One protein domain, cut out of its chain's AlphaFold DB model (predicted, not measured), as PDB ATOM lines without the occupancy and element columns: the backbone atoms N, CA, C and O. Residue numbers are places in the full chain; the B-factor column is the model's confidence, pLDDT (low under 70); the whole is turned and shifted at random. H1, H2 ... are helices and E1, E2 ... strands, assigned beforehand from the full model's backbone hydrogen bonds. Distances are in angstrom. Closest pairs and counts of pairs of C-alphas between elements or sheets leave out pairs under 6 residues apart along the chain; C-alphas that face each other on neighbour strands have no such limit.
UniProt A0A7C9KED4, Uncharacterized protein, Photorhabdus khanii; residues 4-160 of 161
ATOM      1  N   ASP A   4      15.323 -27.307  20.366       70.69
ATOM      2  CA  ASP A   4      15.196 -26.850  21.752       70.69
ATOM      3  C   ASP A   4      13.768 -27.016  22.288       70.69
ATOM      4  O   ASP A   4      13.571 -27.539  23.380       70.69
ATOM      5  N   THR A   5      12.751 -26.674  21.492       71.12
ATOM      6  CA  THR A   5      11.337 -26.866  21.862       71.12
ATOM      7  C   THR A   5      11.003 -28.343  22.060       71.12
ATOM      8  O   THR A   5      10.276 -28.703  22.980       71.12
ATOM      9  N   GLN A   6      11.558 -29.207  21.211       70.12
ATOM     10  CA  GLN A   6      11.360 -30.650  21.301       70.12
ATOM     11  C   GLN A   6      12.014 -31.233  22.561       70.12
ATOM     12  O   GLN A   6      11.411 -32.070  23.226       70.12
ATOM     13  N   ASN A   7      13.196 -30.738  22.937       64.56
ATOM     14  CA  ASN A   7      13.867 -31.137  24.175       64.56
ATOM     15  C   ASN A   7      13.107 -30.675  25.425       64.56
ATOM     16  O   ASN A   7      12.922 -31.471  26.343       64.56
ATOM     17  N   HIS A   8      12.634 -29.425  25.459       65.94
ATOM     18  CA  HIS A   8      11.848 -28.921  26.590       65.94
ATOM     19  C   HIS A   8      10.560 -29.718  26.795       65.94
ATOM     20  O   HIS A   8      10.268 -30.105  27.922       65.94
ATOM     21  N   PHE A   9       9.851 -30.043  25.712       70.19
ATOM     22  CA  PHE A   9       8.645 -30.866  25.782       70.19
ATOM     23  C   PHE A   9       8.921 -32.272  26.335       70.19
ATOM     24  O   PHE A   9       8.150 -32.782  27.142       70.19
ATOM     25  N   VAL A  10      10.032 -32.903  25.936       65.12
ATOM     26  CA  VAL A  10      10.423 -34.221  26.464       65.12
ATOM     27  C   VAL A  10      10.729 -34.150  27.961       65.12
ATOM     28  O   VAL A  10      10.273 -35.017  28.701       65.12
ATOM     29  N   ILE A  11      11.452 -33.120  28.413       63.34
ATOM     30  CA  ILE A  11      11.757 -32.917  29.838       63.34
ATOM     31  C   ILE A  11      10.467 -32.696  30.632       63.34
ATOM     32  O   ILE A  11      10.253 -33.357  31.641       63.34
ATOM     33  N   GLU A  12       9.590 -31.809  30.167       67.25
ATOM     34  CA  GLU A  12       8.343 -31.474  30.860       67.25
ATOM     35  C   GLU A  12       7.382 -32.667  30.932       67.25
ATOM     36  O   GLU A  12       6.836 -32.960  31.994       67.25
ATOM     37  N   ASN A  13       7.231 -33.414  29.835       67.81
ATOM     38  CA  ASN A  13       6.422 -34.631  29.820       67.81
ATOM     39  C   ASN A  13       7.006 -35.709  30.747       67.81
ATOM     40  O   ASN A  13       6.262 -36.424  31.417       67.81
ATOM     41  N   GLN A  14       8.337 -35.804  30.830       61.28
ATOM     42  CA  GLN A  14       8.986 -36.708  31.769       61.28
ATOM     43  C   GLN A  14       8.721 -36.284  33.217       61.28
ATOM     44  O   GLN A  14       8.242 -37.100  33.995       61.28
ATOM     45  N   GLU A  15       8.941 -35.015  33.571       62.78
ATOM     46  CA  GLU A  15       8.647 -34.479  34.910       62.78
ATOM     47  C   GLU A  15       7.170 -34.650  35.297       62.78
ATOM     48  O   GLU A  15       6.865 -34.977  36.444       62.78
ATOM     49  N   PHE A  16       6.250 -34.520  34.339       67.00
ATOM     50  CA  PHE A  16       4.831 -34.799  34.553       67.00
ATOM     51  C   PHE A  16       4.573 -36.276  34.885       67.00
ATOM     52  O   PHE A  16       3.882 -36.574  35.857       67.00
ATOM     53  N   LEU A  17       5.162 -37.214  34.136       64.81
ATOM     54  CA  LEU A  17       5.048 -38.647  34.428       64.81
ATOM     55  C   LEU A  17       5.686 -39.013  35.779       64.81
ATOM     56  O   LEU A  17       5.131 -39.838  36.512       64.81
ATOM     57  N   ASN A  18       6.791 -38.360  36.164       63.75
ATOM     58  CA  ASN A  18       7.453 -38.563  37.462       63.75
ATOM     59  C   ASN A  18       6.489 -38.349  38.644       63.75
ATOM     60  O   ASN A  18       6.635 -38.999  39.678       63.75
ATOM     61  N   LEU A  19       5.487 -37.474  38.500       62.56
ATOM     62  CA  LEU A  19       4.494 -37.219  39.548       62.56
ATOM     63  C   LEU A  19       3.624 -38.445  39.864       62.56
ATOM     64  O   LEU A  19       3.138 -38.564  40.986       62.56
ATOM     65  N   PHE A  20       3.438 -39.357  38.906       61.28
ATOM     66  CA  PHE A  20       2.475 -40.457  39.021       61.28
ATOM     67  C   PHE A  20       3.121 -41.843  39.094       61.28
ATOM     68  O   PHE A  20       2.553 -42.744  39.704       61.28
ATOM     69  N   ILE A  21       4.296 -42.024  38.487       69.38
ATOM     70  CA  ILE A  21       4.928 -43.343  38.304       69.38
ATOM     71  C   ILE A  21       6.407 -43.355  38.708       69.38
ATOM     72  O   ILE A  21       7.206 -44.084  38.127       69.38
ATOM     73  N   GLN A  22       6.816 -42.539  39.683       75.50
ATOM     74  CA  GLN A  22       8.193 -42.609  40.178       75.50
ATOM     75  C   GLN A  22       8.420 -43.863  41.039       75.50
ATOM     76  O   GLN A  22       7.550 -44.234  41.832       75.50
ATOM     77  N   PRO A  23       9.603 -44.490  40.944       80.75
ATOM     78  CA  PRO A  23      10.051 -45.454  41.933       80.75
ATOM     79  C   PRO A  23      10.034 -44.840  43.332       80.75
ATOM     80  O   PRO A  23      10.402 -43.678  43.515       80.75
ATOM     81  N   GLN A  24       9.646 -45.623  44.331       86.06
ATOM     82  CA  GLN A  24       9.583 -45.170  45.720       86.06
ATOM     83  C   GLN A  24      10.335 -46.129  46.628       86.06
ATOM     84  O   GLN A  24      10.403 -47.325  46.359       86.06
ATOM     85  N   LEU A  25      10.866 -45.604  47.728       88.75
ATOM     86  CA  LEU A  25      11.438 -46.390  48.809       88.75
ATOM     87  C   LEU A  25      10.668 -46.076  50.091       88.75
ATOM     88  O   LEU A  25      10.559 -44.912  50.475       88.75
ATOM     89  N   LYS A  26      10.167 -47.115  50.755       90.38
ATOM     90  CA  LYS A  26       9.643 -47.059  52.121       90.38
ATOM     91  C   LYS A  26      10.579 -47.811  53.051       90.38
ATOM     92  O   LYS A  26      11.013 -48.917  52.735       90.38
ATOM     93  N   ILE A  27      10.911 -47.203  54.181       88.50
ATOM     94  CA  ILE A  27      11.845 -47.763  55.156       88.50
ATOM     95  C   ILE A  27      11.073 -48.045  56.437       88.50
ATOM     96  O   ILE A  27      10.626 -47.115  57.108       88.50
ATOM     97  N   HIS A  28      10.953 -49.323  56.778       87.19
ATOM     98  CA  HIS A  28      10.341 -49.778  58.021       87.19
ATOM     99  C   HIS A  28      11.438 -50.138  59.018       87.19
ATOM    100  O   HIS A  28      12.249 -51.035  58.764       87.19
ATOM    101  N   GLN A  29      11.475 -49.433  60.146       81.88
ATOM    102  CA  GLN A  29      12.464 -49.668  61.196       81.88
ATOM    103  C   GLN A  29      11.840 -50.485  62.325       81.88
ATOM    104  O   GLN A  29      11.023 -49.991  63.092       81.88
ATOM    105  N   GLY A  30      12.238 -51.751  62.424       77.06
ATOM    106  CA  GLY A  30      11.877 -52.640  63.521       77.06
ATOM    107  C   GLY A  30      12.987 -52.759  64.566       77.06
ATOM    108  O   GLY A  30      14.096 -52.235  64.427       77.06
ATOM    109  N   PHE A  31      12.712 -53.509  65.633       77.81
ATOM    110  CA  PHE A  31      13.699 -53.773  66.678       77.81
ATOM    111  C   PHE A  31      14.822 -54.681  66.146       77.81
ATOM    112  O   PHE A  31      14.642 -55.886  65.989       77.81
ATOM    113  N   GLY A  32      15.986 -54.097  65.844       79.94
ATOM    114  CA  GLY A  32      17.158 -54.827  65.339       79.94
ATOM    115  C   GLY A  32      17.071 -55.259  63.868       79.94
ATOM    116  O   GLY A  32      17.902 -56.039  63.403       79.94
ATOM    117  N   VAL A  33      16.085 -54.760  63.118       86.06
ATOM    118  CA  VAL A  33      15.889 -55.058  61.693       86.06
ATOM    119  C   VAL A  33      15.403 -53.800  60.984       86.06
ATOM    120  O   VAL A  33      14.513 -53.121  61.483       86.06
ATOM    121  N   THR A  34      15.955 -53.506  59.811       88.12
ATOM    122  CA  THR A  34      15.410 -52.491  58.901       88.12
ATOM    123  C   THR A  34      15.002 -53.154  57.596       88.12
ATOM    124  O   THR A  34      15.799 -53.869  56.985       88.12
ATOM    125  N   THR A  35      13.778 -52.883  57.156       90.81
ATOM    126  CA  THR A  35      13.249 -53.357  55.878       90.81
ATOM    127  C   THR A  35      13.141 -52.188  54.908       90.81
ATOM    128  O   THR A  35      12.485 -51.188  55.198       90.81
ATOM    129  N   TYR A  36      13.786 -52.325  53.753       91.94
ATOM    130  CA  TYR A  36      13.729 -51.383  52.641       91.94
ATOM    131  C   TYR A  36      12.778 -51.952  51.587       91.94
ATOM    132  O   TYR A  36      13.091 -52.959  50.949       91.94
ATOM    133  N   CYS A  37      11.619 -51.324  51.427       91.62
ATOM    134  CA  CYS A  37      10.594 -51.713  50.466       91.62
ATOM    135  C   CYS A  37      10.633 -50.759  49.274       91.62
ATOM    136  O   CYS A  37      10.208 -49.607  49.380       91.62
ATOM    137  N   PHE A  38      11.134 -51.238  48.141       90.62
ATOM    138  CA  PHE A  38      11.133 -50.479  46.899       90.62
ATOM    139  C   PHE A  38       9.873 -50.783  46.099       90.62
ATOM    140  O   PHE A  38       9.586 -51.946  45.827       90.62
ATOM    141  N   THR A  39       9.162 -49.748  45.671       89.31
ATOM    142  CA  THR A  39       8.064 -49.835  44.708       89.31
ATOM    143  C   THR A  39       8.591 -49.396  43.348       89.31
ATOM    144  O   THR A  39       9.047 -48.265  43.193       89.31
ATOM    145  N   LEU A  40       8.571 -50.310  42.383       86.50
ATOM    146  CA  LEU A  40       9.265 -50.209  41.103       86.50
ATOM    147  C   LEU A  40       8.269 -50.321  39.945       86.50
ATOM    148  O   LEU A  40       7.843 -51.425  39.602       86.50
ATOM    149  N   PRO A  41       7.885 -49.199  39.331       80.44
ATOM    150  CA  PRO A  41       7.022 -49.208  38.161       80.44
ATOM    151  C   PRO A  41       7.765 -49.758  36.937       80.44
ATOM    152  O   PRO A  41       8.970 -49.540  36.772       80.44
ATOM    153  N   ALA A  42       7.029 -50.479  36.086       77.06
ATOM    154  CA  ALA A  42       7.519 -51.092  34.850       77.06
ATOM    155  C   ALA A  42       8.771 -51.974  35.044       77.06
ATOM    156  O   ALA A  42       9.655 -52.020  34.188       77.06
ATOM    157  N   PHE A  43       8.870 -52.662  36.186       78.62
ATOM    158  CA  PHE A  43      10.017 -53.507  36.502       78.62
ATOM    159  C   PHE A  43      10.091 -54.736  35.605       78.62
ATOM    160  O   PHE A  43       9.195 -55.579  35.595       78.62
ATOM    161  N   GLN A  44      11.205 -54.860  34.890       74.31
ATOM    162  CA  GLN A  44      11.485 -56.004  34.035       74.31
ATOM    163  C   GLN A  44      12.562 -56.872  34.674       74.31
ATOM    164  O   GLN A  44      13.723 -56.474  34.785       74.31
ATOM    165  N   MET A  45      12.184 -58.081  35.084       76.62
ATOM    166  CA  MET A  45      13.107 -59.013  35.723       76.62
ATOM    167  C   MET A  45      14.277 -59.349  34.787       76.62
ATOM    168  O   MET A  45      14.071 -59.716  33.632       76.62
ATOM    169  N   GLY A  46      15.506 -59.196  35.282       74.62
ATOM    170  CA  GLY A  46      16.734 -59.423  34.511       74.62
ATOM    171  C   GLY A  46      17.172 -58.260  33.612       74.62
ATOM    172  O   GLY A  46      18.277 -58.312  33.082       74.62
ATOM    173  N   LEU A  47      16.351 -57.214  33.462       76.12
ATOM    174  CA  LEU A  47      16.689 -56.013  32.684       76.12
ATOM    175  C   LEU A  47      16.745 -54.747  33.540       76.12
ATOM    176  O   LEU A  47      17.530 -53.852  33.252       76.12
ATOM    177  N   SER A  48      15.893 -54.661  34.558       75.25
ATOM    178  CA  SER A  48      15.868 -53.560  35.517       75.25
ATOM    179  C   SER A  48      16.646 -53.930  36.778       75.25
ATOM    180  O   SER A  48      16.607 -55.082  37.217       75.25
ATOM    181  N   ASP A  49      17.316 -52.954  37.388       81.19
ATOM    182  CA  ASP A  49      18.043 -53.141  38.643       81.19
ATOM    183  C   ASP A  49      17.857 -51.958  39.607       81.19
ATOM    184  O   ASP A  49      17.579 -50.830  39.206       81.19
ATOM    185  N   ILE A  50      18.026 -52.203  40.908       84.06
ATOM    186  CA  ILE A  50      18.167 -51.141  41.912       84.06
ATOM    187  C   ILE A  50      19.614 -51.076  42.354       84.06
ATOM    188  O   ILE A  50      20.166 -52.020  42.924       84.06
ATOM    189  N   ARG A  51      20.226 -49.919  42.185       84.69
ATOM    190  CA  ARG A  51      21.581 -49.660  42.648       84.69
ATOM    191  C   ARG A  51      21.486 -48.882  43.947       84.69
ATOM    192  O   ARG A  51      20.688 -47.961  44.057       84.69
ATOM    193  N   GLY A  52      22.272 -49.278  44.938       86.12
ATOM    194  CA  GLY A  52      22.238 -48.683  46.268       86.12
ATOM    195  C   GLY A  52      23.635 -48.580  46.853       86.12
ATOM    196  O   GLY A  52      24.416 -49.529  46.754       86.12
ATOM    197  N   ILE A  53      23.937 -47.433  47.453       87.31
ATOM    198  CA  ILE A  53      25.156 -47.182  48.210       87.31
ATOM    199  C   ILE A  53      24.812 -46.425  49.496       87.31
ATOM    200  O   ILE A  53      24.228 -45.346  49.475       87.31
ATOM    201  N   PHE A  54      25.184 -47.006  50.628       89.06
ATOM    202  CA  PHE A  54      25.175 -46.342  51.917       89.06
ATOM    203  C   PHE A  54      26.326 -45.354  51.996       89.06
ATOM    204  O   PHE A  54      27.486 -45.691  51.722       89.06
ATOM    205  N   VAL A  55      25.979 -44.136  52.380       86.56
ATOM    206  CA  VAL A  55      26.874 -42.993  52.419       86.56
ATOM    207  C   VAL A  55      26.612 -42.165  53.667       86.56
ATOM    208  O   VAL A  55      25.480 -42.013  54.111       86.56
ATOM    209  N   THR A  56      27.668 -41.601  54.239       84.12
ATOM    210  CA  THR A  56      27.552 -40.618  55.319       84.12
ATOM    211  C   THR A  56      27.945 -39.244  54.779       84.12
ATOM    212  O   THR A  56      28.957 -39.147  54.070       84.12
ATOM    213  N   PRO A  57      27.190 -38.170  55.091       76.44
ATOM    214  CA  PRO A  57      27.594 -36.815  54.744       76.44
ATOM    215  C   PRO A  57      28.998 -36.541  55.272       76.44
ATOM    216  O   PRO A  57      29.278 -36.775  56.452       76.44
ATOM    217  N   SER A  58      29.881 -36.034  54.412       69.50
ATOM    218  CA  SER A  58      31.203 -35.604  54.849       69.50
ATOM    219  C   SER A  58      31.037 -34.406  55.789       69.50
ATOM    220  O   SER A  58      30.832 -33.271  55.360       69.50
ATOM    221  N   ARG A  59      31.070 -34.648  57.104       59.06
ATOM    222  CA  ARG A  59      31.278 -33.575  58.080       59.06
ATOM    223  C   ARG A  59      32.736 -33.155  57.902       59.06
ATOM    224  O   ARG A  59      33.590 -33.985  58.169       59.06
ATOM    225  N   ALA A  60      32.950 -31.954  57.357       49.44
ATOM    226  CA  ALA A  60      34.173 -31.137  57.238       49.44
ATOM    227  C   ALA A  60      35.533 -31.759  57.668       49.44
ATOM    228  O   ALA A  60      35.617 -32.454  58.675       49.44
ATOM    229  N   PRO A  61      36.636 -31.434  56.963       45.34
ATOM    230  CA  PRO A  61      37.864 -32.223  56.912       45.34
ATOM    231  C   PRO A  61      38.552 -32.283  58.277       45.34
ATOM    232  O   PRO A  61      39.341 -31.411  58.632       45.34
ATOM    233  N   TYR A  62      38.272 -33.322  59.059       44.12
ATOM    234  CA  TYR A  62      39.139 -33.656  60.173       44.12
ATOM    235  C   TYR A  62      40.387 -34.309  59.598       44.12
ATOM    236  O   TYR A  62      40.299 -35.295  58.870       44.12
ATOM    237  N   TYR A  63      41.517 -33.677  59.904       44.78
ATOM    238  CA  TYR A  63      42.904 -34.031  59.629       44.78
ATOM    239  C   TYR A  63      43.226 -35.503  59.921       44.78
ATOM    240  O   TYR A  63      43.913 -35.823  60.888       44.78
ATOM    241  N   TRP A  64      42.743 -36.415  59.087       47.88
ATOM    242  CA  TRP A  64      43.294 -37.749  58.971       47.88
ATOM    243  C   TRP A  64      44.045 -37.814  57.659       47.88
ATOM    244  O   TRP A  64      43.498 -37.620  56.579       47.88
ATOM    245  N   GLU A  65      45.340 -38.039  57.810       45.97
ATOM    246  CA  GLU A  65      46.413 -38.116  56.823       45.97
ATOM    247  C   GLU A  65      46.260 -39.338  55.887       45.97
ATOM    248  O   GLU A  65      47.221 -40.016  55.538       45.97
ATOM    249  N   GLY A  66      45.024 -39.667  55.509       56.56
ATOM    250  CA  GLY A  66      44.665 -40.792  54.663       56.56
ATOM    251  C   GLY A  66      43.830 -40.320  53.482       56.56
ATOM    252  O   GLY A  66      42.940 -39.484  53.626       56.56
ATOM    253  N   LYS A  67      44.098 -40.871  52.296       58.34
ATOM    254  CA  LYS A  67      43.203 -40.737  51.142       58.34
ATOM    255  C   LYS A  67      41.841 -41.320  51.521       58.34
ATOM    256  O   LYS A  67      41.685 -42.534  51.572       58.34
ATOM    257  N   ILE A  68      40.876 -40.462  51.825       63.88
ATOM    258  CA  ILE A  68      39.482 -40.879  51.950       63.88
ATOM    259  C   ILE A  68      38.917 -40.917  50.531       63.88
ATOM    260  O   ILE A  68      38.825 -39.882  49.869       63.88
ATOM    261  N   ASP A  69      38.566 -42.112  50.064       73.50
ATOM    262  CA  ASP A  69      37.878 -42.296  48.789       73.50
ATOM    263  C   ASP A  69      36.432 -41.807  48.933       73.50
ATOM    264  O   ASP A  69      35.557 -42.496  49.467       73.50
ATOM    265  N   TYR A  70      36.190 -40.572  48.500       80.69
ATOM    266  CA  TYR A  70      34.853 -39.990  48.463       80.69
ATOM    267  C   TYR A  70      34.101 -40.427  47.210       80.69
ATOM    268  O   TYR A  70      34.676 -40.546  46.129       80.69
ATOM    269  N   VAL A  71      32.784 -40.566  47.346       80.56
ATOM    270  CA  VAL A  71      31.862 -40.630  46.210       80.56
ATOM    271  C   VAL A  71      31.155 -39.293  46.064       80.56
ATOM    272  O   VAL A  71      30.738 -38.682  47.052       80.56
ATOM    273  N   GLU A  72      31.039 -38.822  44.828       78.56
ATOM    274  CA  GLU A  72      30.318 -37.597  44.512       78.56
ATOM    275  C   GLU A  72      28.917 -37.938  44.009       78.56
ATOM    276  O   GLU A  72      28.745 -38.663  43.031       78.56
ATOM    277  N   ILE A  73      27.909 -37.433  44.712       74.38
ATOM    278  CA  ILE A  73      26.495 -37.640  44.408       74.38
ATOM    279  C   ILE A  73      25.852 -36.259  44.357       74.38
ATOM    280  O   ILE A  73      25.930 -35.508  45.328       74.38
ATOM    281  N   ASN A  74      25.229 -35.906  43.230       70.44
ATOM    282  CA  ASN A  74      24.576 -34.605  43.032       70.44
ATOM    283  C   ASN A  74      25.474 -33.413  43.437       70.44
ATOM    284  O   ASN A  74      25.038 -32.513  44.157       70.44
ATOM    285  N   ARG A  75      26.747 -33.428  43.006       72.38
ATOM    286  CA  ARG A  75      27.774 -32.405  43.308       72.38
ATOM    287  C   ARG A  75      28.156 -32.275  44.792       72.38
ATOM    288  O   ARG A  75      28.751 -31.281  45.207       72.38
ATOM    289  N   ARG A  76      27.798 -33.257  45.625       75.81
ATOM    290  CA  ARG A  76      28.152 -33.321  47.050       75.81
ATOM    291  C   ARG A  76      29.027 -34.537  47.323       75.81
ATOM    292  O   ARG A  76      28.795 -35.613  46.777       75.81
ATOM    293  N   LYS A  77      30.030 -34.363  48.186       82.19
ATOM    294  CA  LYS A  77      30.968 -35.424  48.570       82.19
ATOM    295  C   LYS A  77      30.453 -36.196  49.775       82.19
ATOM    296  O   LYS A  77      30.111 -35.605  50.803       82.19
ATOM    297  N   TYR A  78      30.482 -37.515  49.663       83.31
ATOM    298  CA  TYR A  78      30.102 -38.425  50.729       83.31
ATOM    299  C   TYR A  78      31.163 -39.492  50.957       83.31
ATOM    300  O   TYR A  78      31.886 -39.874  50.034       83.31
ATOM    301  N   THR A  79      31.223 -40.004  52.183       86.25
ATOM    302  CA  THR A  79      32.067 -41.154  52.521       86.25
ATOM    303  C   THR A  79      31.228 -42.433  52.425       86.25
ATOM    304  O   THR A  79      30.209 -42.523  53.119       86.25
ATOM    305  N   PRO A  80      31.613 -43.421  51.595       86.31
ATOM    306  CA  PRO A  80      30.929 -44.708  51.532       86.31
ATOM    307  C   PRO A  80      31.005 -45.487  52.847       86.31
ATOM    308  O   PRO A  80      32.068 -45.616  53.453       86.31
ATOM    309  N   ASP A  81      29.893 -46.096  53.246       86.50
ATOM    310  CA  ASP A  81      29.833 -47.023  54.376       86.50
ATOM    311  C   ASP A  81      30.041 -48.458  53.880       86.50
ATOM    312  O   ASP A  81      29.100 -49.162  53.502       86.50
ATOM    313  N   ALA A  82      31.301 -48.896  53.826       85.25
ATOM    314  CA  ALA A  82      31.670 -50.212  53.297       85.25
ATOM    315  C   ALA A  82      30.931 -51.372  53.995       85.25
ATOM    316  O   ALA A  82      30.570 -52.357  53.346       85.25
ATOM    317  N   PHE A  83      30.663 -51.245  55.298       84.38
ATOM    318  CA  PHE A  83      30.013 -52.291  56.078       84.38
ATOM    319  C   PHE A  83      28.522 -52.408  55.747       84.38
ATOM    320  O   PHE A  83      28.057 -53.504  55.404       84.38
ATOM    321  N   ARG A  84      27.769 -51.295  55.778       85.81
ATOM    322  CA  ARG A  84      26.348 -51.306  55.377       85.81
ATOM    323  C   ARG A  84      26.191 -51.663  53.901       85.81
ATOM    324  O   ARG A  84      25.290 -52.428  53.568       85.81
ATOM    325  N   ASN A  85      27.109 -51.226  53.037       89.25
ATOM    326  CA  ASN A  85      27.140 -51.613  51.623       89.25
ATOM    327  C   ASN A  85      27.273 -53.125  51.425       89.25
ATOM    328  O   ASN A  85      26.537 -53.716  50.630       89.25
ATOM    329  N   ALA A  86      28.186 -53.771  52.155       89.62
ATOM    330  CA  ALA A  86      28.353 -55.220  52.089       89.62
ATOM    331  C   ALA A  86      27.108 -55.963  52.603       89.62
ATOM    332  O   ALA A  86      26.679 -56.938  51.982       89.62
ATOM    333  N   LYS A  87      26.499 -55.490  53.700       90.25
ATOM    334  CA  LYS A  87      25.243 -56.053  54.219       90.25
ATOM    335  C   LYS A  87      24.092 -55.905  53.229       90.25
ATOM    336  O   LYS A  87      23.410 -56.887  52.960       90.25
ATOM    337  N   PHE A  88      23.910 -54.717  52.662       90.44
ATOM    338  CA  PHE A  88      22.852 -54.450  51.692       90.44
ATOM    339  C   PHE A  88      22.987 -55.316  50.446       90.44
ATOM    340  O   PHE A  88      22.002 -55.894  50.007       90.44
ATOM    341  N   ARG A  89      24.206 -55.477  49.916       91.19
ATOM    342  CA  ARG A  89      24.454 -56.336  48.749       91.19
ATOM    343  C   ARG A  89      24.016 -57.779  49.002       91.19
ATOM    344  O   ARG A  89      23.249 -58.318  48.214       91.19
ATOM    345  N   LYS A  90      24.430 -58.358  50.135       92.19
ATOM    346  CA  LYS A  90      24.033 -59.719  50.529       92.19
ATOM    347  C   LYS A  90      22.526 -59.839  50.764       92.19
ATOM    348  O   LYS A  90      21.918 -60.815  50.350       92.19
ATOM    349  N   ALA A  91      21.920 -58.845  51.414       91.56
ATOM    350  CA  ALA A  91      20.480 -58.830  51.652       91.56
ATOM    351  C   ALA A  91      19.687 -58.715  50.343       91.56
ATOM    352  O   ALA A  91      18.657 -59.360  50.188       91.56
ATOM    353  N   LYS A  92      20.185 -57.931  49.380       91.00
ATOM    354  CA  LYS A  92      19.564 -57.752  48.066       91.00
ATOM    355  C   LYS A  92      19.573 -59.044  47.241       91.00
ATOM    356  O   LYS A  92      18.595 -59.320  46.560       91.00
ATOM    357  N   GLU A  93      20.630 -59.854  47.328       90.06
ATOM    358  CA  GLU A  93      20.683 -61.182  46.685       90.06
ATOM    359  C   GLU A  93      19.586 -62.131  47.197       90.06
ATOM    360  O   GLU A  93      19.151 -63.023  46.475       90.06
ATOM    361  N   GLN A  94      19.119 -61.922  48.430       90.94
ATOM    362  CA  GLN A  94      18.060 -62.702  49.076       90.94
ATOM    363  C   GLN A  94      16.718 -61.955  49.109       90.94
ATOM    364  O   GLN A  94      15.792 -62.375  49.805       90.94
ATOM    365  N   ALA A  95      16.617 -60.826  48.406       91.38
ATOM    366  CA  ALA A  95      15.454 -59.966  48.474       91.38
ATOM    367  C   ALA A  95      14.220 -60.641  47.886       91.38
ATOM    368  O   ALA A  95      14.275 -61.367  46.889       91.38
ATOM    369  N   LYS A  96      13.074 -60.350  48.494       92.81
ATOM    370  CA  LYS A  96      11.794 -60.854  48.020       92.81
ATOM    371  C   LYS A  96      11.242 -59.895  46.972       92.81
ATOM    372  O   LYS A  96      10.924 -58.750  47.281       92.81
ATOM    373  N   LEU A  97      11.115 -60.376  45.739       91.44
ATOM    374  CA  LEU A  97      10.448 -59.662  44.653       91.44
ATOM    375  C   LEU A  97       8.994 -60.132  44.545       91.44
ATOM    376  O   LEU A  97       8.732 -61.326  44.408       91.44
ATOM    377  N   THR A  98       8.054 -59.193  44.576       92.06
ATOM    378  CA  THR A  98       6.619 -59.447  44.377       92.06
ATOM    379  C   THR A  98       6.120 -58.625  43.194       92.06
ATOM    380  O   THR A  98       6.348 -57.419  43.151       92.06
ATOM    381  N   LEU A  99       5.445 -59.259  42.235       88.12
ATOM    382  CA  LEU A  99       4.865 -58.584  41.071       88.12
ATOM    383  C   LEU A  99       3.385 -58.280  41.325       88.12
ATOM    384  O   LEU A  99       2.607 -59.189  41.604       88.12
ATOM    385  N   ASN A 100       3.006 -57.010  41.193       83.44
ATOM    386  CA  ASN A 100       1.655 -56.491  41.386       83.44
ATOM    387  C   ASN A 100       1.214 -55.764  40.103       83.44
ATOM    388  O   ASN A 100       1.223 -54.533  40.033       83.44
ATOM    389  N   GLY A 101       0.877 -56.530  39.060       80.81
ATOM    390  CA  GLY A 101       0.582 -55.980  37.732       80.81
ATOM    391  C   GLY A 101       1.812 -55.300  37.126       80.81
ATOM    392  O   GLY A 101       2.870 -55.920  37.035       80.81
ATOM    393  N   ASP A 102       1.685 -54.021  36.773       75.38
ATOM    394  CA  ASP A 102       2.762 -53.222  36.159       75.38
ATOM    395  C   ASP A 102       3.787 -52.681  37.169       75.38
ATOM    396  O   ASP A 102       4.731 -51.976  36.803       75.38
ATOM    397  N   THR A 103       3.610 -52.980  38.457       81.44
ATOM    398  CA  THR A 103       4.511 -52.544  39.528       81.44
ATOM    399  C   THR A 103       5.132 -53.752  40.212       81.44
ATOM    400  O   THR A 103       4.439 -54.711  40.545       81.44
ATOM    401  N   ALA A 104       6.429 -53.698  40.494       87.56
ATOM    402  CA  ALA A 104       7.090 -54.664  41.357       87.56
ATOM    403  C   ALA A 104       7.391 -54.064  42.728       87.56
ATOM    404  O   ALA A 104       7.662 -52.874  42.864       87.56
ATOM    405  N   THR A 105       7.364 -54.904  43.754       91.31
ATOM    406  CA  THR A 105       7.840 -54.571  45.094       91.31
ATOM    407  C   THR A 105       9.070 -55.410  45.398       91.31
ATOM    408  O   THR A 105       8.989 -56.637  45.344       91.31
ATOM    409  N   LEU A 106      10.198 -54.765  45.699       91.81
ATOM    410  CA  LEU A 106      11.415 -55.432  46.159       91.81
ATOM    411  C   LEU A 106      11.616 -55.148  47.648       91.81
ATOM    412  O   LEU A 106      11.836 -54.002  48.037       91.81
ATOM    413  N   GLU A 107      11.575 -56.192  48.469       93.50
ATOM    414  CA  GLU A 107      11.788 -56.102  49.913       93.50
ATOM    415  C   GLU A 107      13.198 -56.582  50.269       93.50
ATOM    416  O   GLU A 107      13.534 -57.759  50.102       93.50
ATOM    417  N   VAL A 108      14.025 -55.666  50.778       92.69
ATOM    418  CA  VAL A 108      15.386 -55.945  51.255       92.69
ATOM    419  C   VAL A 108      15.415 -55.818  52.775       92.69
ATOM    420  O   VAL A 108      15.241 -54.728  53.319       92.69
ATOM    421  N   VAL A 109      15.657 -56.928  53.469       91.62
ATOM    422  CA  VAL A 109      15.671 -56.981  54.937       91.62
ATOM    423  C   VAL A 109      17.110 -57.022  55.440       91.62
ATOM    424  O   VAL A 109      17.878 -57.912  55.079       91.62
ATOM    425  N   ILE A 110      17.485 -56.074  56.299       89.12
ATOM    426  CA  ILE A 110      18.819 -56.002  56.902       89.12
ATOM    427  C   ILE A 110      18.702 -56.124  58.416       89.12
ATOM    428  O   ILE A 110      17.979 -55.366  59.059       89.12
ATOM    429  N   SER A 111      19.478 -57.034  59.005       84.94
ATOM    430  CA  SER A 111      19.648 -57.104  60.454       84.94
ATOM    431  C   SER A 111      20.574 -55.992  60.960       84.94
ATOM    432  O   SER A 111      21.764 -55.889  60.616       84.94
ATOM    433  N   GLU A 112      20.010 -55.154  61.819       74.69
ATOM    434  CA  GLU A 112      20.679 -54.050  62.486       74.69
ATOM    435  C   GLU A 112      21.150 -54.523  63.874       74.69
ATOM    436  O   GLU A 112      20.375 -54.715  64.802       74.69
ATOM    437  N   THR A 113      22.455 -54.702  64.047       66.88
ATOM    438  CA  THR A 113      23.095 -54.733  65.362       66.88
ATOM    439  C   THR A 113      22.892 -53.395  66.093       66.88
ATOM    440  O   THR A 113      23.443 -52.365  65.695       66.88
ATOM    441  N   MET A 114      22.095 -53.397  67.167       52.66
ATOM    442  CA  MET A 114      21.882 -52.212  68.006       52.66
ATOM    443  C   MET A 114      23.213 -51.627  68.504       52.66
ATOM    444  O   MET A 114      24.094 -52.357  68.945       52.66
ATOM    445  N   GLY A 115      23.352 -50.299  68.429       53.56
ATOM    446  CA  GLY A 115      24.518 -49.562  68.936       53.56
ATOM    447  C   GLY A 115      25.747 -49.516  68.017       53.56
ATOM    448  O   GLY A 115      26.694 -48.809  68.342       53.56
ATOM    449  N   VAL A 116      25.741 -50.216  66.874       51.03
ATOM    450  CA  VAL A 116      26.910 -50.298  65.970       51.03
ATOM    451  C   VAL A 116      26.849 -49.298  64.808       51.03
ATOM    452  O   VAL A 116      27.890 -48.910  64.286       51.03
ATOM    453  N   TYR A 117      25.661 -48.838  64.402       52.09
ATOM    454  CA  TYR A 117      25.545 -48.002  63.204       52.09
ATOM    455  C   TYR A 117      25.458 -46.519  63.520       52.09
ATOM    456  O   TYR A 117      24.634 -46.110  64.346       52.09
ATOM    457  N   PRO A 118      26.227 -45.686  62.801       50.12
ATOM    458  CA  PRO A 118      25.987 -44.260  62.799       50.12
ATOM    459  C   PRO A 118      24.548 -44.023  62.338       50.12
ATOM    460  O   PRO A 118      24.174 -44.421  61.236       50.12
ATOM    461  N   ARG A 119      23.754 -43.298  63.133       56.94
ATOM    462  CA  ARG A 119      22.438 -42.765  62.718       56.94
ATOM    463  C   ARG A 119      22.509 -41.865  61.466       56.94
ATOM    464  O   ARG A 119      21.485 -41.357  61.033       56.94
ATOM    465  N   SER A 120      23.709 -41.627  60.932       66.06
ATOM    466  CA  SER A 120      24.028 -40.715  59.838       66.06
ATOM    467  C   SER A 120      24.342 -41.394  58.500       66.06
ATOM    468  O   SER A 120      24.694 -40.679  57.568       66.06
ATOM    469  N   SER A 121      24.301 -42.730  58.410       79.25
ATOM    470  CA  SER A 121      24.542 -43.451  57.151       79.25
ATOM    471  C   SER A 121      23.220 -43.647  56.409       79.25
ATOM    472  O   SER A 121      22.349 -44.386  56.871       79.25
ATOM    473  N   GLU A 122      23.065 -42.951  55.288       86.38
ATOM    474  CA  GLU A 122      21.852 -42.886  54.467       86.38
ATOM    475  C   GLU A 122      22.037 -43.731  53.205       86.38
ATOM    476  O   GLU A 122      23.148 -43.845  52.678       86.38
ATOM    477  N   LEU A 123      20.961 -44.339  52.709       88.06
ATOM    478  CA  LEU A 123      20.984 -45.101  51.467       88.06
ATOM    479  C   LEU A 123      20.738 -44.158  50.289       88.06
ATOM    480  O   LEU A 123      19.606 -43.750  50.036       88.06
ATOM    481  N   TYR A 124      21.777 -43.864  49.512       86.25
ATOM    482  CA  TYR A 124      21.576 -43.345  48.165       86.25
ATOM    483  C   TYR A 124      21.212 -44.496  47.237       86.25
ATOM    484  O   TYR A 124      21.948 -45.482  47.155       86.25
ATOM    485  N   TRP A 125      20.102 -44.381  46.520       86.12
ATOM    486  CA  TRP A 125      19.656 -45.425  45.609       86.12
ATOM    487  C   TRP A 125      19.153 -44.849  44.296       86.12
ATOM    488  O   TRP A 125      18.594 -43.756  44.259       86.12
ATOM    489  N   TYR A 126      19.327 -45.606  43.219       80.00
ATOM    490  CA  TYR A 126      18.716 -45.310  41.937       80.00
ATOM    491  C   TYR A 126      18.121 -46.545  41.286       80.00
ATOM    492  O   TYR A 126      18.598 -47.666  41.472       80.00
ATOM    493  N   TYR A 127      17.077 -46.308  40.502       78.12
ATOM    494  CA  TYR A 127      16.434 -47.328  39.700       78.12
ATOM    495  C   TYR A 127      16.990 -47.298  38.277       78.12
ATOM    496  O   TYR A 127      16.849 -46.311  37.558       78.12
ATOM    497  N   GLU A 128      17.649 -48.380  37.889       75.62
ATOM    498  CA  GLU A 128      18.177 -48.608  36.550       75.62
ATOM    499  C   GLU A 128      17.105 -49.360  35.746       75.62
ATOM    500  O   GLU A 128      16.911 -50.558  35.929       75.62
ATOM    501  N   GLN A 129      16.349 -48.644  34.909       65.31
ATOM    502  CA  GLN A 129      15.355 -49.245  34.008       65.31
ATOM    503  C   GLN A 129      16.021 -49.849  32.765       65.31
ATOM    504  O   GLN A 129      17.169 -49.537  32.444       65.31
ATOM    505  N   SER A 130      15.296 -50.714  32.049       61.75
ATOM    506  CA  SER A 130      15.801 -51.328  30.819       61.75
ATOM    507  C   SER A 130      16.111 -50.279  29.744       61.75
ATOM    508  O   SER A 130      15.458 -49.243  29.650       61.75
ATOM    509  N   THR A 131      17.095 -50.561  28.888       56.16
ATOM    510  CA  THR A 131      17.619 -49.636  27.858       56.16
ATOM    511  C   THR A 131      16.582 -49.118  26.857       56.16
ATOM    512  O   THR A 131      16.854 -48.155  26.148       56.16
ATOM    513  N   ASN A 132      15.406 -49.745  26.794       50.25
ATOM    514  CA  ASN A 132      14.317 -49.371  25.892       50.25
ATOM    515  C   ASN A 132      13.227 -48.537  26.586       50.25
ATOM    516  O   ASN A 132      12.217 -48.221  25.958       50.25
ATOM    517  N   VAL A 133      13.405 -48.197  27.865       46.88
ATOM    518  CA  VAL A 133      12.445 -47.437  28.666       46.88
ATOM    519  C   VAL A 133      13.129 -46.169  29.164       46.88
ATOM    520  O   VAL A 133      14.181 -46.207  29.799       46.88
ATOM    521  N   ILE A 134      12.542 -45.021  28.829       46.25
ATOM    522  CA  ILE A 134      13.022 -43.724  29.303       46.25
ATOM    523  C   ILE A 134      12.689 -43.640  30.792       46.25
ATOM    524  O   ILE A 134      11.518 -43.604  31.170       46.25
ATOM    525  N   ALA A 135      13.725 -43.636  31.629       43.59
ATOM    526  CA  ALA A 135      13.539 -43.526  33.060       43.59
ATOM    527  C   ALA A 135      13.100 -42.102  33.451       43.59
ATOM    528  O   ALA A 135      13.647 -41.123  32.933       43.59
ATOM    529  N   PRO A 136      12.165 -41.981  34.407       45.81
ATOM    530  CA  PRO A 136      11.807 -40.732  35.059       45.81
ATOM    531  C   PRO A 136      12.974 -40.169  35.873       45.81
ATOM    532  O   PRO A 136      13.086 -40.403  37.074       45.81
ATOM    533  N   LEU A 137      13.888 -39.463  35.208       53.38
ATOM    534  CA  LEU A 137      15.043 -38.822  35.830       53.38
ATOM    535  C   LEU A 137      14.740 -37.335  36.020       53.38
ATOM    536  O   LEU A 137      14.318 -36.670  35.074       53.38
ATOM    537  N   ARG A 138      14.950 -36.813  37.234       50.78
ATOM    538  CA  ARG A 138      14.832 -35.371  37.487       50.78
ATOM    539  C   ARG A 138      16.063 -34.661  36.942       50.78
ATOM    540  O   ARG A 138      17.184 -35.094  37.209       50.78
ATOM    541  N   TYR A 139      15.886 -33.563  36.223       51.88
ATOM    542  CA  TYR A 139      17.016 -32.751  35.764       51.88
ATOM    543  C   TYR A 139      17.258 -31.592  36.728       51.88
ATOM    544  O   TYR A 139      16.316 -30.965  37.214       51.88
ATOM    545  N   LEU A 140      18.526 -31.282  37.009       51.69
ATOM    546  CA  LEU A 140      18.851 -29.981  37.589       51.69
ATOM    547  C   LEU A 140      18.497 -28.923  36.538       51.69
ATOM    548  O   LEU A 140      19.020 -28.953  35.425       51.69
ATOM    549  N   GLN A 141      17.555 -28.045  36.881       45.59
ATOM    550  CA  GLN A 141      17.104 -26.952  36.023       45.59
ATOM    551  C   GLN A 141      18.332 -26.152  35.544       45.59
ATOM    552  O   GLN A 141      19.191 -25.855  36.371       45.59
ATOM    553  N   GLU A 142      18.382 -25.845  34.235       46.38
ATOM    554  CA  GLU A 142      19.268 -24.885  33.523       46.38
ATOM    555  C   GLU A 142      20.177 -25.407  32.382       46.38
ATOM    556  O   GLU A 142      20.772 -24.580  31.697       46.38
ATOM    557  N   GLU A 143      20.229 -26.702  32.033       50.41
ATOM    558  CA  GLU A 143      21.052 -27.148  30.881       50.41
ATOM    559  C   GLU A 143      20.446 -28.278  30.032       50.41
ATOM    560  O   GLU A 143      19.508 -28.966  30.432       50.41
ATOM    561  N   LYS A 144      21.023 -28.490  28.832       53.88
ATOM    562  CA  LYS A 144      20.794 -29.692  28.010       53.88
ATOM    563  C   LYS A 144      20.942 -30.944  28.884       53.88
ATOM    564  O   LYS A 144      21.912 -30.995  29.638       53.88
ATOM    565  N   PRO A 145      20.086 -31.970  28.744       48.47
ATOM    566  CA  PRO A 145      20.268 -33.253  29.412       48.47
ATOM    567  C   PRO A 145      21.681 -33.794  29.177       48.47
ATOM    568  O   PRO A 145      22.040 -34.169  28.059       48.47
ATOM    569  N   THR A 146      22.498 -33.815  30.221       52.91
ATOM    570  CA  THR A 146      23.790 -34.492  30.228       52.91
ATOM    571  C   THR A 146      23.765 -35.555  31.312       52.91
ATOM    572  O   THR A 146      23.054 -35.454  32.313       52.91
ATOM    573  N   ALA A 147      24.574 -36.599  31.151       51.91
ATOM    574  CA  ALA A 147      24.698 -37.638  32.169       51.91
ATOM    575  C   ALA A 147      25.138 -37.083  33.544       51.91
ATOM    576  O   ALA A 147      24.995 -37.784  34.546       51.91
ATOM    577  N   GLU A 148      25.663 -35.856  33.589       50.91
ATOM    578  CA  GLU A 148      26.199 -35.167  34.765       50.91
ATOM    579  C   GLU A 148      25.171 -34.281  35.491       50.91
ATOM    580  O   GLU A 148      25.301 -34.075  36.697       50.91
ATOM    581  N   ASN A 149      24.130 -33.786  34.807       51.47
ATOM    582  CA  ASN A 149      23.069 -32.948  35.401       51.47
ATOM    583  C   ASN A 149      21.751 -33.704  35.651       51.47
ATOM    584  O   ASN A 149      20.719 -33.108  35.967       51.47
ATOM    585  N   THR A 150      21.811 -35.028  35.537       52.81
ATOM    586  CA  THR A 150      20.697 -35.938  35.772       52.81
ATOM    587  C   THR A 150      20.706 -36.401  37.232       52.81
ATOM    588  O   THR A 150      21.673 -37.025  37.677       52.81
ATOM    589  N   ILE A 151      19.627 -36.156  37.979       55.72
ATOM    590  CA  ILE A 151      19.399 -36.760  39.297       55.72
ATOM    591  C   ILE A 151      19.023 -38.216  39.051       55.72
ATOM    592  O   ILE A 151      17.899 -38.546  38.677       55.72
ATOM    593  N   LYS A 152      20.016 -39.088  39.219       59.06
ATOM    594  CA  LYS A 152      19.871 -40.516  38.936       59.06
ATOM    595  C   LYS A 152      19.107 -41.247  40.029       59.06
ATOM    596  O   LYS A 152      18.525 -42.274  39.735       59.06
ATOM    597  N   GLY A 153      19.070 -40.722  41.251       61.81
ATOM    598  CA  GLY A 153      18.531 -41.420  42.412       61.81
ATOM    599  C   GLY A 153      18.109 -40.502  43.555       61.81
ATOM    600  O   GLY A 153      18.245 -39.281  43.473       61.81
ATOM    601  N   SER A 154      17.619 -41.104  44.636       68.12
ATOM    602  CA  SER A 154      17.198 -40.418  45.861       68.12
ATOM    603  C   SER A 154      18.108 -40.787  47.034       68.12
ATOM    604  O   SER A 154      18.636 -41.898  47.099       68.12
ATOM    605  N   LEU A 155      18.289 -39.848  47.966       69.06
ATOM    606  CA  LEU A 155      18.816 -40.141  49.299       69.06
ATOM    607  C   LEU A 155      17.642 -40.543  50.188       69.06
ATOM    608  O   LEU A 155      16.734 -39.740  50.401       69.06
ATOM    609  N   ASP A 156      17.673 -41.782  50.677       69.75
ATOM    610  CA  ASP A 156      16.619 -42.409  51.475       69.75
ATOM    611  C   ASP A 156      15.220 -42.344  50.808       69.75
ATOM    612  O   ASP A 156      15.066 -42.107  49.602       69.75
ATOM    613  N   GLY A 157      14.191 -42.657  51.595       61.34
ATOM    614  CA  GLY A 157      12.786 -42.682  51.213       61.34
ATOM    615  C   GLY A 157      11.877 -42.379  52.406       61.34
ATOM    616  O   GLY A 157      12.336 -41.899  53.445       61.34
ATOM    617  N   GLU A 158      10.582 -42.655  52.277       74.25
ATOM    618  CA  GLU A 158       9.607 -42.410  53.343       74.25
ATOM    619  C   GLU A 158       9.879 -43.345  54.534       74.25
ATOM    620  O   GLU A 158       9.838 -44.571  54.403       74.25
ATOM    621  N   ARG A 159      10.189 -42.773  55.705       67.12
ATOM    622  CA  ARG A 159      10.427 -43.537  56.936       67.12
ATOM    623  C   ARG A 159       9.111 -43.755  57.669       67.12
ATOM    624  O   ARG A 159       8.443 -42.789  58.031       67.12
ATOM    625  N   ILE A 160       8.786 -45.015  57.919       67.00
ATOM    626  CA  ILE A 160       7.609 -45.423  58.682       67.00
ATOM    627  C   ILE A 160       8.117 -46.019  59.997       67.00
ATOM    628  O   ILE A 160       8.881 -46.991  59.987       67.00
TER     629      ILE A 160
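Overview. This is residues 4 to 160 of the 161 residues of an uncharacterized protein of Photorhabdus khanii (UniProt A0A7C9KED4). Two strongly twisted sheets stand with helix H2 lodged between them, packed on E7 of the five-strand sheet and on E3 of the four-strand sheet, which is curled like part of a barrel. Helix H1 reaches away from the beginning of E1 and makes one end of the long axis, while residues 60 to 67 stick out free beyond E3. The printed part has 157 residues, with two named helices and nine named strands in the order H1 E1 E2 E3 E4 E5 H2 E6 E7 E8 E9, a mixed class. One sheet runs E6 E7 E2 E1 E9, mixed, and the other E4 E5 E3 E8, antiparallel. The whole is compact, with a radius of gyration of the C-alphas of 17.3 A and spans of 52 by 41 by 27 A.

Along the chain. In the larger sheet, E6 covers residues 96 to 100, E7 103 to 111 over 26.2 A, E2 33 to 41 over 25.8 A, E1 24 to 30 over 19.4 A, and E9 158 to 160, ending at C-alpha 160 (7.609, -45.423, 58.682). In the other, E4 is residues 71 to 73, E5 76 to 80, E3 49 to 57 over 24.8 A, and E8 122 to 128 over 19.2 A. H2 spans residues 82 to 93, 16.9 A, and H1 residues 4 to 21, 25.5 A, from C-alpha 4 at (15.196, -26.850, 21.752).

Arrangement. E7 and E2 are antiparallel, with N 36 and O 108 2.8 A apart. E1 and E2 form a hairpin, with N 26 and O 37 at 2.8 A; E6 and E7 form another, with N 98 and O 105 at 2.8 A. E9 is parallel to E1, with N 160 and O 27 at 2.9 A. H2 is on this sheet at a height of 9.0 A, over E7, slantwise at 45 degrees on the local plane; the closest C-alphas are those of Lys 92 and Val 108, 5.6 A. H2 and the curled sheet make two layers, a helix on one face of a sheet: its height is 9.0 A, over E3 and along it at 19 degrees on the local plane, with C-alphas of Phe 54 and Asn 85 closest at 5.6 A. E3 pairs with E8, N 51 to O 126 at 2.9 A, and with E5, N 56 to O 79 at 2.9 A; E4 and E5 are a hairpin, N 73 to O 76 at 2.9 A. H1 only grazes the larger sheet with residues 20 to 21. Every O i to N i+4 pair is within hydrogen-bond range in H2, and 12 of 14 in H1.

Size, cuts and confidence. The C-alphas of Thr 5 and Gly 115 are the farthest apart, 53.9 A. The printed part has no cut. The links E3 to E4 and E8 to E9 are long; in the latter, residues 154 to 155 pair antiparallel with residues 124 to 125 of E8. Mean pLDDT of the printed part is 72.8, with 64 residues under 70, among them 58 to 68 and 129 to 157.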